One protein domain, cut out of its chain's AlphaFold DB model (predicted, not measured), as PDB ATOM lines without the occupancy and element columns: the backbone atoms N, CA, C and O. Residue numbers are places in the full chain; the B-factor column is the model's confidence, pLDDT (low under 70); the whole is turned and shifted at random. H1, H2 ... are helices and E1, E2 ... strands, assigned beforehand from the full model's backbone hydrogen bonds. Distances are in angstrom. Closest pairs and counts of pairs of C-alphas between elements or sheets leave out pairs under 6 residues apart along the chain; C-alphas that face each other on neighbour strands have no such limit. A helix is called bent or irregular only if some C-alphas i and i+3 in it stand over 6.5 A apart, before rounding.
ATOM      1  N   LEU A   8     148.457 159.387 129.485       83.94
ATOM      2  CA  LEU A   8     149.757 158.737 129.601       83.94
ATOM      3  C   LEU A   8     149.833 157.628 128.554       83.94
ATOM      4  O   LEU A   8     148.877 156.877 128.390       83.94
ATOM      5  N   THR A   9     150.962 157.511 127.870       85.19
ATOM      6  CA  THR A   9     151.223 156.382 126.977       85.19
ATOM      7  C   THR A   9     152.172 155.414 127.677       85.19
ATOM      8  O   THR A   9     153.196 155.852 128.203       85.19
ATOM      9  N   ALA A  10     151.830 154.127 127.722       88.38
ATOM     10  CA  ALA A  10     152.589 153.118 128.463       88.38
ATOM     11  C   ALA A  10     152.599 151.751 127.766       88.38
ATOM     12  O   ALA A  10     151.803 151.492 126.865       88.38
ATOM     13  N   ILE A  11     153.510 150.885 128.212       90.00
ATOM     14  CA  ILE A  11     153.586 149.472 127.830       90.00
ATOM     15  C   ILE A  11     152.962 148.648 128.956       90.00
ATOM     16  O   ILE A  11     153.277 148.863 130.128       90.00
ATOM     17  N   ASP A  12     152.102 147.695 128.603       90.62
ATOM     18  CA  ASP A  12     151.515 146.760 129.559       90.62
ATOM     19  C   ASP A  12     152.515 145.643 129.903       90.62
ATOM     20  O   ASP A  12     152.674 144.660 129.177       90.62
ATOM     21  N   LEU A  13     153.213 145.801 131.031       92.94
ATOM     22  CA  LEU A  13     154.179 144.810 131.509       92.94
ATOM     23  C   LEU A  13     153.524 143.496 131.956       92.94
ATOM     24  O   LEU A  13     154.186 142.456 131.937       92.94
ATOM     25  N   SER A  14     152.245 143.508 132.340       93.81
ATOM     26  CA  SER A  14     151.513 142.291 132.697       93.81
ATOM     27  C   SER A  14     151.217 141.450 131.466       93.81
ATOM     28  O   SER A  14     151.457 140.245 131.485       93.81
ATOM     29  N   ALA A  15     150.800 142.085 130.369       92.38
ATOM     30  CA  ALA A  15     150.623 141.411 129.087       92.38
ATOM     31  C   ALA A  15     151.945 140.823 128.566       92.38
ATOM     32  O   ALA A  15     151.975 139.673 128.132       92.38
ATOM     33  N   VAL A  16     153.047 141.575 128.670       92.31
ATOM     34  CA  VAL A  16     154.376 141.118 128.226       92.31
ATOM     35  C   VAL A  16     154.904 139.960 129.080       92.31
ATOM     36  O   VAL A  16     155.488 139.021 128.545       92.31
ATOM     37  N   SER A  17     154.721 140.008 130.403       93.38
ATOM     38  CA  SER A  17     155.224 138.967 131.317       93.38
ATOM     39  C   SER A  17     154.281 137.774 131.497       93.38
ATOM     40  O   SER A  17     154.687 136.766 132.075       93.38
ATOM     41  N   GLY A  18     153.016 137.893 131.082       94.44
ATOM     42  CA  GLY A  18     151.952 136.955 131.444       94.44
ATOM     43  C   GLY A  18     151.584 136.979 132.936       94.44
ATOM     44  O   GLY A  18     150.916 136.063 133.413       94.44
ATOM     45  N   SER A  19     152.025 137.991 133.694       94.50
ATOM     46  CA  SER A  19     151.815 138.097 135.140       94.50
ATOM     47  C   SER A  19     150.895 139.265 135.486       94.50
ATOM     48  O   SER A  19     151.248 140.430 135.317       94.50
ATOM     49  N   TYR A  20     149.718 138.946 136.019       94.56
ATOM     50  CA  TYR A  20     148.716 139.917 136.452       94.56
ATOM     51  C   TYR A  20     148.655 139.915 137.976       94.56
ATOM     52  O   TYR A  20     147.943 139.110 138.574       94.56
ATOM     53  N   SER A  21     149.443 140.788 138.604       92.69
ATOM     54  CA  SER A  21     149.422 140.978 140.054       92.69
ATOM     55  C   SER A  21     148.842 142.347 140.412       92.69
ATOM     56  O   SER A  21     149.096 143.322 139.702       92.69
ATOM     57  N   PRO A  22     148.091 142.453 141.522       88.31
ATOM     58  CA  PRO A  22     147.726 143.744 142.091       88.31
ATOM     59  C   PRO A  22     148.921 144.516 142.682       88.31
ATOM     60  O   PRO A  22     148.761 145.695 142.989       88.31
ATOM     61  N   ASP A  23     150.087 143.888 142.881       91.94
ATOM     62  CA  ASP A  23     151.317 144.581 143.270       91.94
ATOM     63  C   ASP A  23     152.219 144.819 142.052       91.94
ATOM     64  O   ASP A  23     152.609 143.887 141.345       91.94
ATOM     65  N   ALA A  24     152.589 146.080 141.822       93.38
ATOM     66  CA  ALA A  24     153.456 146.462 140.715       93.38
ATOM     67  C   ALA A  24     154.822 145.759 140.771       93.38
ATOM     68  O   ALA A  24     155.385 145.443 139.720       93.38
ATOM     69  N   PHE A  25     155.362 145.482 141.964       95.69
ATOM     70  CA  PHE A  25     156.664 144.825 142.071       95.69
ATOM     71  C   PHE A  25     156.649 143.368 141.622       95.69
ATOM     72  O   PHE A  25     157.633 142.933 141.028       95.69
ATOM     73  N   ASP A  26     155.547 142.640 141.795       94.56
ATOM     74  CA  ASP A  26     155.443 141.256 141.316       94.56
ATOM     75  C   ASP A  26     155.592 141.163 139.790       94.56
ATOM     76  O   ASP A  26     156.136 140.188 139.265       94.56
ATOM     77  N   VAL A  27     155.141 142.204 139.081       95.62
ATOM     78  CA  VAL A  27     155.262 142.328 137.625       95.62
ATOM     79  C   VAL A  27     156.641 142.872 137.243       95.62
ATOM     80  O   VAL A  27     157.340 142.272 136.427       95.62
ATOM     81  N   ILE A  28     157.086 143.973 137.859       94.56
ATOM     82  CA  ILE A  28     158.377 144.621 137.554       94.56
ATOM     83  C   ILE A  28     159.560 143.677 137.827       94.56
ATOM     84  O   ILE A  28     160.565 143.708 137.113       94.56
ATOM     85  N   ASN A  29     159.453 142.796 138.823       94.69
ATOM     86  CA  ASN A  29     160.492 141.822 139.170       94.69
ATOM     87  C   ASN A  29     160.708 140.725 138.126       94.69
ATOM     88  O   ASN A  29     161.711 140.018 138.199       94.69
ATOM     89  N   ARG A  30     159.833 140.616 137.120       95.56
ATOM     90  CA  ARG A  30     160.032 139.729 135.964       95.56
ATOM     91  C   ARG A  30     161.029 140.273 134.948       95.56
ATOM     92  O   ARG A  30     161.442 139.536 134.060       95.56
ATOM     93  N   PHE A  31     161.420 141.535 135.086       95.19
ATOM     94  CA  PHE A  31     162.305 142.207 134.153       95.19
ATOM     95  C   PHE A  31     163.573 142.669 134.863       95.19
ATOM     96  O   PHE A  31     163.537 143.218 135.974       95.19
ATOM     97  N   ASP A  32     164.710 142.467 134.206       93.69
ATOM     98  CA  ASP A  32     165.908 143.235 134.508       93.69
ATOM     99  C   ASP A  32     165.862 144.593 133.791       93.69
ATOM    100  O   ASP A  32     164.950 144.917 133.023       93.69
ATOM    101  N   ALA A  33     166.858 145.421 134.073       90.38
ATOM    102  CA  ALA A  33     166.878 146.774 133.558       90.38
ATOM    103  C   ALA A  33     167.165 146.841 132.043       90.38
ATOM    104  O   ALA A  33     166.719 147.778 131.387       90.38
ATOM    105  N   ALA A  34     167.868 145.854 131.477       93.44
ATOM    106  CA  ALA A  34     168.139 145.792 130.042       93.44
ATOM    107  C   ALA A  34     166.880 145.387 129.258       93.44
ATOM    108  O   ALA A  34     166.595 145.967 128.211       93.44
ATOM    109  N   ALA A  35     166.085 144.457 129.792       93.75
ATOM    110  CA  ALA A  35     164.792 144.073 129.240       93.75
ATOM    111  C   ALA A  35     163.814 145.257 129.228       93.75
ATOM    112  O   ALA A  35     163.173 145.511 128.207       93.75
ATOM    113  N   LEU A  36     163.750 146.034 130.319       92.06
ATOM    114  CA  LEU A  36     162.935 147.255 130.374       92.06
ATOM    115  C   LEU A  36     163.403 148.314 129.363       92.06
ATOM    116  O   LEU A  36     162.568 148.908 128.682       92.06
ATOM    117  N   ASP A  37     164.716 148.520 129.208       91.25
ATOM    118  CA  ASP A  37     165.255 149.435 128.190       91.25
ATOM    119  C   ASP A  37     164.937 148.964 126.765       91.25
ATOM    120  O   ASP A  37     164.688 149.786 125.883       91.25
ATOM    121  N   GLY A  38     164.966 147.650 126.532       92.31
ATOM    122  CA  GLY A  38     164.594 147.039 125.261       92.31
ATOM    123  C   GLY A  38     163.130 147.306 124.925       92.31
ATOM    124  O   GLY A  38     162.842 147.827 123.850       92.31
ATOM    125  N   LEU A  39     162.221 147.031 125.867       90.25
ATOM    126  CA  LEU A  39     160.787 147.300 125.722       90.25
ATOM    127  C   LEU A  39     160.514 148.785 125.465       90.25
ATOM    128  O   LEU A  39     159.790 149.121 124.536       90.25
ATOM    129  N   ALA A  40     161.148 149.684 126.223       86.69
ATOM    130  CA  ALA A  40     160.952 151.127 126.076       86.69
ATOM    131  C   ALA A  40     161.392 151.681 124.705       86.69
ATOM    132  O   ALA A  40     160.917 152.741 124.296       86.69
ATOM    133  N   ARG A  41     162.297 150.992 123.993       87.69
ATOM    134  CA  ARG A  41     162.739 151.362 122.636       87.69
ATOM    135  C   ARG A  41     161.877 150.756 121.530       87.69
ATOM    136  O   ARG A  41     162.010 151.171 120.379       87.69
ATOM    137  N   GLN A  42     161.034 149.769 121.835       81.56
ATOM    138  CA  GLN A  42     160.161 149.160 120.837       81.56
ATOM    139  C   GLN A  42     159.040 150.130 120.448       81.56
ATOM    140  O   GLN A  42     158.399 150.747 121.291       81.56
ATOM    141  N   ALA A  43     158.771 150.233 119.145       62.03
ATOM    142  CA  ALA A  43     157.710 151.085 118.607       62.03
ATOM    143  C   ALA A  43     156.290 150.505 118.795       62.03
ATOM    144  O   ALA A  43     155.316 151.115 118.351       62.03
ATOM    145  N   GLN A  44     156.145 149.314 119.390       57.16
ATOM    146  CA  GLN A  44     154.870 148.603 119.395       57.16
ATOM    147  C   GLN A  44     153.889 149.122 120.452       57.16
ATOM    148  O   GLN A  44     154.106 149.003 121.654       57.16
ATOM    149  N   GLY A  45     152.772 149.643 119.932       59.12
ATOM    150  CA  GLY A  45     151.443 149.683 120.546       59.12
ATOM    151  C   GLY A  45     151.327 150.288 121.941       59.12
ATOM    152  O   GLY A  45     150.652 149.681 122.772       59.12
ATOM    153  N   PRO A  46     151.937 151.448 122.240       68.69
ATOM    154  CA  PRO A  46     151.824 152.007 123.570       68.69
ATOM    155  C   PRO A  46     150.355 152.404 123.809       68.69
ATOM    156  O   PRO A  46     149.729 153.110 123.011       68.69
ATOM    157  N   VAL A  47     149.777 151.885 124.889       76.62
ATOM    158  CA  VAL A  47     148.365 152.075 125.216       76.62
ATOM    159  C   VAL A  47     148.204 153.446 125.850       76.62
ATOM    160  O   VAL A  47     148.976 153.848 126.724       76.62
ATOM    161  N   SER A  48     147.208 154.192 125.381       83.12
ATOM    162  CA  SER A  48     146.882 155.494 125.944       83.12
ATOM    163  C   SER A  48     145.914 155.324 127.109       83.12
ATOM    164  O   SER A  48     144.771 154.905 126.927       83.12
ATOM    165  N   HIS A  49     146.367 155.681 128.303       83.56
ATOM    166  CA  HIS A  49     145.569 155.677 129.515       83.56
ATOM    167  C   HIS A  49     145.201 157.113 129.896       83.56
ATOM    168  O   HIS A  49     146.089 157.962 130.016       83.56
ATOM    169  N   PRO A  50     143.913 157.419 130.101       85.44
ATOM    170  CA  PRO A  50     143.525 158.706 130.659       85.44
ATOM    171  C   PRO A  50     144.082 158.855 132.078       85.44
ATOM    172  O   PRO A  50     143.999 157.926 132.887       85.44
ATOM    173  N   LEU A  51     144.633 160.031 132.389       81.31
ATOM    174  CA  LEU A  51     145.235 160.290 133.701       81.31
ATOM    175  C   LEU A  51     144.213 160.162 134.839       81.31
ATOM    176  O   LEU A  51     144.578 159.842 135.965       81.31
ATOM    177  N   GLU A  52     142.928 160.400 134.566       81.19
ATOM    178  CA  GLU A  52     141.833 160.200 135.515       81.19
ATOM    179  C   GLU A  52     141.546 158.748 135.893       81.19
ATOM    180  O   GLU A  52     140.914 158.530 136.921       81.19
ATOM    181  N   ARG A  53     142.035 157.767 135.128       86.00
ATOM    182  CA  ARG A  53     141.852 156.341 135.440       86.00
ATOM    183  C   ARG A  53     143.070 155.702 136.104       86.00
ATOM    184  O   ARG A  53     143.070 154.489 136.298       86.00
ATOM    185  N   LEU A  54     144.108 156.478 136.420       88.88
ATOM    186  CA  LEU A  54     145.277 155.949 137.120       88.88
ATOM    187  C   LEU A  54     144.915 155.579 138.562       88.88
ATOM    188  O   LEU A  54     144.298 156.362 139.284       88.88
TER     189      LEU A  54
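Overview. This is residues 8 to 54 of the 326 residues of the protein "FAA_hydrolase domain-containing protein" of Massilia timonae CCUG 45783 (UniProt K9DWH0). The printed part makes one wide, open loop: a short two-stranded antiparallel ribbon, E1 with E2, ties its first residues to its returning stretch at one end, and three small helices are strung along the way round. H1 and H2 pack on each other on the outward path, while H3, the longest helix, lies by itself toward the end away from the ribbon, and residues 42 to 46 bring the chain back to E2. The printed part has 47 residues with three named helices and two named strands, in the order E1, H1, H2, H3, E2; the sheet's order is E1 - E2, and the class is mixed, helices and strands. It is only just compact, close to loose, with a radius of gyration of the C-alphas of 11.2 A, and its C-alphas span 29 by 26 by 15 A along the three main axes.

Along the chain. Begin with the sheet. Find C-alpha 8 at (149.757, 158.737, 129.601); there strand E1, residues 8 to 10, begins, and it runs 6.4 A from its first to its last C-alpha. Its partner is strand E2, residues 47 to 50, which measures 9.8 A and ends at C-alpha 50, printed at (143.525, 158.706, 130.659). Go back to the lines that follow E1 and you reach helix H1, residues 13 to 17, with 5.9 A between its first and last C-alphas. Helix H2, residues 24 to 28, comes next and is 6.1 A long. Then look at C-alpha 33, at (166.878, 146.774, 133.558), where helix H3 begins; it holds residues 33 to 41 and is 12.5 A long. After E2, residues 51 to 53 are a helical run with no name of its own.

Arrangement. Look first at E1 and E2, which are antiparallel neighbours with 151 degrees between their N-to-C directions. The C-alphas of Thr 9 and Ser 48 face each other at 4.5 A, and those of Leu 8 and His 49 face each other at 5.2 A. Across this pair, N 8 and O 49 are 2.8 A apart, and N 47 and O 10 are 2.9 A apart, both within hydrogen-bond range. Walking outward, the link from E1 to H1 is tight, with 2 residues between them. H1 and H2 touch, with 4 pairs of C-alphas within 8 A; their closest C-alphas are those of Ser 14 and Val 27, 6.2 A apart, and their centres are 9.9 A apart. H3 touches no helix: it is apart from H1 and apart from H2. H3 is also apart from E1, and H2 is apart from both strands. H1 is apart from E2. In the backbones of H1, H2 and H3, every O i to N i+4 pair is within hydrogen-bond range, and no helix is bent or irregular.

Size, cuts and confidence. The two C-alphas farthest apart are those of Ala 34, in H3, and Glu 52, after E2, at 30.5 A. By contrast, the first and last printed C-alphas, those of Leu 8 and Leu 54, are 9.2 A apart. H1 has its centre nearest to the mean of the C-alphas, at 6.1 A, and E2 has its centre farthest from it, at 12.1 A. The printed part has no cut. No link is long: those from E1 to H1, from H2 to H3 and from H3 to E2 are tight, and that from H1 to H2 is short, with 6 residues. Look in the B-factor column for the model's confidence: the mean pLDDT of the printed part is 87.8, and residues 43 to 46, between H3 and E2, are under 70.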